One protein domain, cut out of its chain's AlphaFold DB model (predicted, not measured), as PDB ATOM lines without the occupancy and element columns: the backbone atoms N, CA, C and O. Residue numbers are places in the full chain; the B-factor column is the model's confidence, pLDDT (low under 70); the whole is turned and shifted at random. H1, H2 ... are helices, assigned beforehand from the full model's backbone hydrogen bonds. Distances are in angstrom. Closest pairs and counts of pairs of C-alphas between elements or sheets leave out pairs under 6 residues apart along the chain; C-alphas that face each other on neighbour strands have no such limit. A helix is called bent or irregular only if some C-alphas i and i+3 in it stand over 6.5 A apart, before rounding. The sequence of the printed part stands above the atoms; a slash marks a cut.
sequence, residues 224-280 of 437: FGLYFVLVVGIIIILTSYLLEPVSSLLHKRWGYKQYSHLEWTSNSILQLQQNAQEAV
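This is residues 224 to 280 of the 437 residues of an uncharacterized protein of Pestalotiopsis fici (strain W106-1 / CGMCC3.15140) (UniProt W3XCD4). A long kinked helix, H1, makes one arm of an open V; after residue 254 the backbone folds back into the short helix H2, the second arm, and then turns a corner into another short helix, H3, which leads away from H1. The three helices form an open zigzag with few contacts, and the first part of H1, residues 224 to 243, sticks out free and makes much of the length. The printed part has 57 residues with three named helices, in the order H1, H2, H3, and no named strand; the class is all helix. The whole is extended, with a radius of gyration of the C-alphas of 16.3 A, and its C-alphas span 51 by 34 by 12 A, an outline only just flat.

H1, the longest helix, holds residues 224 to 254 and measures 40.6 A from first to last C-alpha. It begins at C-alpha 224, at (-61.529, -15.311, 40.231), and ends at C-alpha 254, at (-25.254, -7.515, 23.814). H1 has a kink of 40 degrees near residue 242; it is neither bent nor irregular, but only just: C-alphas 241 and 244 are 6.5 A apart. H2 holds residues 258 to 266 and measures 12.2 A. H3 holds residues 269 to 278, measures 14.3 A and ends at C-alpha 278, at (-41.660, 6.733, -1.094).

H1 and H2 only just touch, with 3 pairs of C-alphas within 8 A; the closest are those of His 251 and Gln 258, 7.2 A apart. H1 touches H2 with residues 247 to 251 alone. The two helices run opposite ways at a steep tilt of 59 degrees. H2 and H3 are close but not clearly touching, and their closest C-alphas, those of Ser 266 and Leu 272, are 7.2 A apart. Their lines stand about perpendicular, at 74 degrees. H1 and H3 are apart. Each O i to N i+4 pair is within hydrogen-bond range in H2 and H3, while in H1 25 of 27 are.

The C-alphas of Phe 224 and Val 280, the first and last printed residues, are the two farthest apart, at 52.9 A. The printed part has no cut. The link from H1 to H2, with 3 residues between them, and the link from H2 to H3, with 2, are both tight. Residues 224 to 243 of H1 stand free, and so do residues 267 to 274, of which 269 to 274 belong to H3. The mean pLDDT of the printed part is 84.8; residues 256 and 280 are under 70. The mean is 92 in H1, 78 in H2 and 77 in H3.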
ATOM      1  N   PHE A 224     -62.634 -14.614  40.875       94.38
ATOM      2  CA  PHE A 224     -61.529 -15.311  40.231       94.38
ATOM      3  C   PHE A 224     -61.498 -15.066  38.718       94.38
ATOM      4  O   PHE A 224     -60.456 -14.690  38.192       94.38
ATOM      5  N   GLY A 225     -62.636 -15.211  38.029       94.19
ATOM      6  CA  GLY A 225     -62.726 -14.942  36.591       94.19
ATOM      7  C   GLY A 225     -62.402 -13.485  36.253       94.19
ATOM      8  O   GLY A 225     -61.646 -13.223  35.319       94.19
ATOM      9  N   LEU A 226     -62.904 -12.543  37.059       95.50
ATOM     10  CA  LEU A 226     -62.623 -11.116  36.896       95.50
ATOM     11  C   LEU A 226     -61.126 -10.808  37.063       95.50
ATOM     12  O   LEU A 226     -60.534 -10.157  36.203       95.50
ATOM     13  N   TYR A 227     -60.500 -11.306  38.134       97.12
ATOM     14  CA  TYR A 227     -59.069 -11.120  38.375       97.12
ATOM     15  C   TYR A 227     -58.217 -11.797  37.308       97.12
ATOM     16  O   TYR A 227     -57.241 -11.208  36.860       97.12
ATOM     17  N   PHE A 228     -58.590 -13.001  36.874       97.38
ATOM     18  CA  PHE A 228     -57.859 -13.728  35.845       97.38
ATOM     19  C   PHE A 228     -57.810 -12.937  34.536       97.38
ATOM     20  O   PHE A 228     -56.725 -12.691  34.013       97.38
ATOM     21  N   VAL A 229     -58.958 -12.462  34.043       97.38
ATOM     22  CA  VAL A 229     -59.019 -11.680  32.797       97.38
ATOM     23  C   VAL A 229     -58.269 -10.353  32.938       97.38
ATOM     24  O   VAL A 229     -57.528  -9.971  32.032       97.38
ATOM     25  N   LEU A 230     -58.402  -9.671  34.080       97.56
ATOM     26  CA  LEU A 230     -57.755  -8.380  34.317       97.56
ATOM     27  C   LEU A 230     -56.227  -8.520  34.423       97.56
ATOM     28  O   LEU A 230     -55.495  -7.783  33.766       97.56
ATOM     29  N   VAL A 231     -55.733  -9.492  35.191       97.94
ATOM     30  CA  VAL A 231     -54.293  -9.736  35.369       97.94
ATOM     31  C   VAL A 231     -53.658 -10.229  34.072       97.94
ATOM     32  O   VAL A 231     -52.643  -9.677  33.653       97.94
ATOM     33  N   VAL A 232     -54.260 -11.214  33.399       98.25
ATOM     34  CA  VAL A 232     -53.737 -11.730  32.123       98.25
ATOM     35  C   VAL A 232     -53.753 -10.637  31.053       98.25
ATOM     36  O   VAL A 232     -52.760 -10.465  30.347       98.25
ATOM     37  N   GLY A 233     -54.821  -9.838  30.979       97.88
ATOM     38  CA  GLY A 233     -54.907  -8.696  30.068       97.88
ATOM     39  C   GLY A 233     -53.809  -7.657  30.316       97.88
ATOM     40  O   GLY A 233     -53.123  -7.253  29.377       97.88
ATOM     41  N   ILE A 234     -53.575  -7.279  31.578       98.06
ATOM     42  CA  ILE A 234     -52.487  -6.359  31.946       98.06
ATOM     43  C   ILE A 234     -51.122  -6.948  31.583       98.06
ATOM     44  O   ILE A 234     -50.291  -6.231  31.033       98.06
ATOM     45  N   ILE A 235     -50.881  -8.239  31.831       97.56
ATOM     46  CA  ILE A 235     -49.613  -8.895  31.474       97.56
ATOM     47  C   ILE A 235     -49.390  -8.860  29.959       97.56
ATOM     48  O   ILE A 235     -48.281  -8.548  29.528       97.56
ATOM     49  N   ILE A 236     -50.416  -9.123  29.145       97.19
ATOM     50  CA  ILE A 236     -50.315  -9.061  27.675       97.19
ATOM     51  C   ILE A 236     -49.985  -7.635  27.211       97.19
ATOM     52  O   ILE A 236     -49.086  -7.445  26.386       97.19
ATOM     53  N   ILE A 237     -50.664  -6.625  27.767       96.81
ATOM     54  CA  ILE A 237     -50.423  -5.213  27.437       96.81
ATOM     55  C   ILE A 237     -49.007  -4.801  27.858       96.81
ATOM     56  O   ILE A 237     -48.260  -4.266  27.040       96.81
ATOM     57  N   LEU A 238     -48.599  -5.100  29.095       96.62
ATOM     58  CA  LEU A 238     -47.254  -4.806  29.592       96.62
ATOM     59  C   LEU A 238     -46.182  -5.510  28.762       96.62
ATOM     60  O   LEU A 238     -45.188  -4.887  28.407       96.62
ATOM     61  N   THR A 239     -46.389  -6.776  28.399       95.31
ATOM     62  CA  THR A 239     -45.458  -7.524  27.541       95.31
ATOM     63  C   THR A 239     -45.310  -6.842  26.183       95.31
ATOM     64  O   THR A 239     -44.188  -6.668  25.714       95.31
ATOM     65  N   SER A 240     -46.415  -6.389  25.589       93.94
ATOM     66  CA  SER A 240     -46.411  -5.678  24.302       93.94
ATOM     67  C   SER A 240     -45.666  -4.341  24.387       93.94
ATOM     68  O   SER A 240     -44.850  -4.040  23.519       93.94
ATOM     69  N   TYR A 241     -45.876  -3.572  25.461       93.75
ATOM     70  CA  TYR A 241     -45.179  -2.303  25.697       93.75
ATOM     71  C   TYR A 241     -43.694  -2.473  26.025       93.75
ATOM     72  O   TYR A 241     -42.884  -1.629  25.651       93.75
ATOM     73  N   LEU A 242     -43.323  -3.537  26.741       93.38
ATOM     74  CA  LEU A 242     -41.940  -3.786  27.146       93.38
ATOM     75  C   LEU A 242     -41.110  -4.443  26.040       93.38
ATOM     76  O   LEU A 242     -39.886  -4.319  26.063       93.38
ATOM     77  N   LEU A 243     -41.736  -5.099  25.059       89.31
ATOM     78  CA  LEU A 243     -41.031  -5.796  23.981       89.31
ATOM     79  C   LEU A 243     -40.068  -4.868  23.217       89.31
ATOM     80  O   LEU A 243     -38.923  -5.227  22.939       89.31
ATOM     81  N   GLU A 244     -40.512  -3.652  22.911       85.88
ATOM     82  CA  GLU A 244     -39.759  -2.661  22.139       85.88
ATOM     83  C   GLU A 244     -38.562  -2.060  22.915       85.88
ATOM     84  O   GLU A 244     -37.428  -2.148  22.433       85.88
ATOM     85  N   PRO A 245     -38.714  -1.546  24.154       86.25
ATOM     86  CA  PRO A 245     -37.573  -1.076  24.931       86.25
ATOM     87  C   PRO A 245     -36.621  -2.214  25.319       86.25
ATOM     88  O   PRO A 245     -35.406  -2.022  25.244       86.25
ATOM     89  N   VAL A 246     -37.123  -3.404  25.673       86.06
ATOM     90  CA  VAL A 246     -36.278  -4.554  26.045       86.06
ATOM     91  C   VAL A 246     -35.463  -5.042  24.850       86.06
ATOM     92  O   VAL A 246     -34.258  -5.257  24.999       86.06
ATOM     93  N   SER A 247     -36.066  -5.155  23.663       83.81
ATOM     94  CA  SER A 247     -35.326  -5.525  22.449       83.81
ATOM     95  C   SER A 247     -34.268  -4.479  22.090       83.81
ATOM     96  O   SER A 247     -33.127  -4.856  21.819       83.81
ATOM     97  N   SER A 248     -34.575  -3.181  22.209       81.94
ATOM     98  CA  SER A 248     -33.596  -2.113  21.966       81.94
ATOM     99  C   SER A 248     -32.424  -2.138  22.964       81.94
ATOM    100  O   SER A 248     -31.266  -1.948  22.578       81.94
ATOM    101  N   LEU A 249     -32.696  -2.432  24.242       84.94
ATOM    102  CA  LEU A 249     -31.692  -2.528  25.305       84.94
ATOM    103  C   LEU A 249     -30.808  -3.766  25.142       84.94
ATOM    104  O   LEU A 249     -29.582  -3.645  25.220       84.94
ATOM    105  N   LEU A 250     -31.400  -4.939  24.883       84.44
ATOM    106  CA  LEU A 250     -30.642  -6.163  24.599       84.44
ATOM    107  C   LEU A 250     -29.781  -5.991  23.350       84.44
ATOM    108  O   LEU A 250     -28.623  -6.412  23.339       84.44
ATOM    109  N   HIS A 251     -30.319  -5.337  22.320       81.31
ATOM    110  CA  HIS A 251     -29.581  -5.098  21.093       81.31
ATOM    111  C   HIS A 251     -28.376  -4.177  21.335       81.31
ATOM    112  O   HIS A 251     -27.250  -4.528  20.982       81.31
ATOM    113  N   LYS A 252     -28.582  -3.048  22.028       81.69
ATOM    114  CA  LYS A 252     -27.517  -2.077  22.325       81.69
ATOM    115  C   LYS A 252     -26.445  -2.625  23.270       81.69
ATOM    116  O   LYS A 252     -25.288  -2.227  23.163       81.69
ATOM    117  N   ARG A 253     -26.813  -3.503  24.209       84.38
ATOM    118  CA  ARG A 253     -25.893  -3.997  25.246       84.38
ATOM    119  C   ARG A 253     -25.166  -5.285  24.864       84.38
ATOM    120  O   ARG A 253     -24.030  -5.459  25.291       84.38
ATOM    121  N   TRP A 254     -25.794  -6.177  24.097       81.75
ATOM    122  CA  TRP A 254     -25.254  -7.515  23.814       81.75
ATOM    123  C   TRP A 254     -25.063  -7.834  22.328       81.75
ATOM    124  O   TRP A 254     -24.569  -8.913  22.016       81.75
ATOM    125  N   GLY A 255     -25.430  -6.937  21.404       79.81
ATOM    126  CA  GLY A 255     -25.235  -7.163  19.963       79.81
ATOM    127  C   GLY A 255     -26.007  -8.371  19.416       79.81
ATOM    128  O   GLY A 255     -25.663  -8.921  18.373       79.81
ATOM    129  N   TYR A 256     -27.045  -8.819  20.124       65.19
ATOM    130  CA  TYR A 256     -27.765 -10.045  19.799       65.19
ATOM    131  C   TYR A 256     -28.691  -9.829  18.583       65.19
ATOM    132  O   TYR A 256     -29.466  -8.870  18.560       65.19
ATOM    133  N   LYS A 257     -28.598 -10.714  17.576       70.62
ATOM    134  CA  LYS A 257     -29.469 -10.822  16.377       70.62
ATOM    135  C   LYS A 257     -29.822  -9.497  15.674       70.62
ATOM    136  O   LYS A 257     -30.987  -9.143  15.507       70.62
ATOM    137  N   GLN A 258     -28.795  -8.817  15.176       73.44
ATOM    138  CA  GLN A 258     -28.877  -7.577  14.385       73.44
ATOM    139  C   GLN A 258     -29.889  -7.629  13.232       73.44
ATOM    140  O   GLN A 258     -30.671  -6.698  13.056       73.44
ATOM    141  N   TYR A 259     -29.912  -8.740  12.494       78.56
ATOM    142  CA  TYR A 259     -30.803  -8.911  11.350       78.56
ATOM    143  C   TYR A 259     -32.280  -8.970  11.764       78.56
ATOM    144  O   TYR A 259     -33.097  -8.255  11.200       78.56
ATOM    145  N   SER A 260     -32.621  -9.735  12.808       78.88
ATOM    146  CA  SER A 260     -34.010  -9.871  13.274       78.88
ATOM    147  C   SER A 260     -34.569  -8.575  13.867       78.88
ATOM    148  O   SER A 260     -35.754  -8.297  13.722       78.88
ATOM    149  N   HIS A 261     -33.735  -7.762  14.523       78.38
ATOM    150  CA  HIS A 261     -34.163  -6.453  15.023       78.38
ATOM    151  C   HIS A 261     -34.394  -5.455  13.877       78.38
ATOM    152  O   HIS A 261     -35.362  -4.694  13.908       78.38
ATOM    153  N   LEU A 262     -33.533  -5.464  12.853       79.12
ATOM    154  CA  LEU A 262     -33.730  -4.686  11.623       79.12
ATOM    155  C   LEU A 262     -35.004  -5.113  10.891       79.12
ATOM    156  O   LEU A 262     -35.792  -4.260  10.504       79.12
ATOM    157  N   GLU A 263     -35.243  -6.417  10.778       83.44
ATOM    158  CA  GLU A 263     -36.461  -6.967  10.181       83.44
ATOM    159  C   GLU A 263     -37.712  -6.533  10.963       83.44
ATOM    160  O   GLU A 263     -38.651  -5.993  10.375       83.44
ATOM    161  N   TRP A 264     -37.701  -6.659  12.294       81.25
ATOM    162  CA  TRP A 264     -38.803  -6.225  13.161       81.25
ATOM    163  C   TRP A 264     -39.084  -4.722  13.052       81.25
ATOM    164  O   TRP A 264     -40.232  -4.309  12.901       81.25
ATOM    165  N   THR A 265     -38.038  -3.892  13.082       76.88
ATOM    166  CA  THR A 265     -38.189  -2.434  12.953       76.88
ATOM    167  C   THR A 265     -38.642  -2.023  11.551       76.88
ATOM    168  O   THR A 265     -39.511  -1.157  11.443       76.88
ATOM    169  N   SER A 266     -38.157  -2.689  10.497       76.25
ATOM    170  CA  SER A 266     -38.586  -2.456   9.108       76.25
ATOM    171  C   SER A 266     -40.055  -2.794   8.850       76.25
ATOM    172  O   SER A 266     -40.708  -2.129   8.048       76.25
ATOM    173  N   ASN A 267     -40.600  -3.763   9.591       78.62
ATOM    174  CA  ASN A 267     -42.007  -4.158   9.535       78.62
ATOM    175  C   ASN A 267     -42.916  -3.349  10.479       78.62
ATOM    176  O   ASN A 267     -44.104  -3.650  10.597       78.62
ATOM    177  N   SER A 268     -42.401  -2.317  11.155       80.00
ATOM    178  CA  SER A 268     -43.257  -1.420  11.936       80.00
ATOM    179  C   SER A 268     -44.203  -0.634  11.016       80.00
ATOM    180  O   SER A 268     -43.821  -0.196   9.929       80.00
ATOM    181  N   ILE A 269     -45.452  -0.429  11.450       81.31
ATOM    182  CA  ILE A 269     -46.502   0.244  10.656       81.31
ATOM    183  C   ILE A 269     -46.046   1.606  10.119       81.31
ATOM    184  O   ILE A 269     -46.345   1.947   8.977       81.31
ATOM    185  N   LEU A 270     -45.300   2.372  10.918       76.88
ATOM    186  CA  LEU A 270     -44.811   3.691  10.515       76.88
ATOM    187  C   LEU A 270     -43.779   3.601   9.382       76.88
ATOM    188  O   LEU A 270     -43.808   4.425   8.470       76.88
ATOM    189  N   GLN A 271     -42.914   2.581   9.390       76.44
ATOM    190  CA  GLN A 271     -41.949   2.363   8.310       76.44
ATOM    191  C   GLN A 271     -42.620   1.819   7.045       76.44
ATOM    192  O   GLN A 271     -42.301   2.265   5.947       76.44
ATOM    193  N   LEU A 272     -43.620   0.941   7.178       81.88
ATOM    194  CA  LEU A 272     -44.449   0.492   6.052       81.88
ATOM    195  C   LEU A 272     -45.192   1.654   5.382       81.88
ATOM    196  O   LEU A 272     -45.205   1.749   4.154       81.88
ATOM    197  N   GLN A 273     -45.771   2.564   6.171       79.94
ATOM    198  CA  GLN A 273     -46.422   3.766   5.644       79.94
ATOM    199  C   GLN A 273     -45.432   4.683   4.922       79.94
ATOM    200  O   GLN A 273     -45.760   5.213   3.861       79.94
ATOM    201  N   GLN A 274     -44.220   4.839   5.454       75.44
ATOM    202  CA  GLN A 274     -43.177   5.627   4.807       75.44
ATOM    203  C   GLN A 274     -42.723   4.997   3.483       75.44
ATOM    204  O   GLN A 274     -42.716   5.679   2.462       75.44
ATOM    205  N   ASN A 275     -42.429   3.694   3.469       75.06
ATOM    206  CA  ASN A 275     -42.022   2.971   2.261       75.06
ATOM    207  C   ASN A 275     -43.108   3.033   1.176       75.06
ATOM    208  O   ASN A 275     -42.810   3.221  -0.003       75.06
ATOM    209  N   ALA A 276     -44.382   2.933   1.568       78.56
ATOM    210  CA  ALA A 276     -45.504   3.093   0.648       78.56
ATOM    211  C   ALA A 276     -45.593   4.519   0.076       78.56
ATOM    212  O   ALA A 276     -45.949   4.684  -1.087       78.56
ATOM    213  N   GLN A 277     -45.255   5.551   0.852       71.75
ATOM    214  CA  GLN A 277     -45.223   6.934   0.361       71.75
ATOM    215  C   GLN A 277     -44.029   7.205  -0.560       71.75
ATOM    216  O   GLN A 277     -44.198   7.879  -1.576       71.75
ATOM    217  N   GLU A 278     -42.856   6.651  -0.246       70.44
ATOM    218  CA  GLU A 278     -41.660   6.733  -1.094       70.44
ATOM    219  C   GLU A 278     -41.876   6.032  -2.444       70.44
ATOM    220  O   GLU A 278     -41.470   6.554  -3.483       70.44
ATOM    221  N   ALA A 279     -42.604   4.910  -2.464       71.75
ATOM    222  CA  ALA A 279     -42.946   4.198  -3.695       71.75
ATOM    223  C   ALA A 279     -43.823   5.019  -4.663       71.75
ATOM    224  O   ALA A 279     -43.826   4.742  -5.862       71.75
ATOM    225  N   VAL A 280     -44.563   6.026  -4.175       69.56
ATOM    226  CA  VAL A 280     -45.477   6.827  -5.010       69.56
ATOM    227  C   VAL A 280     -44.887   8.177  -5.454       69.56
ATOM    228  O   VAL A 280     -45.455   8.860  -6.308       69.56
TER     229      VAL A 280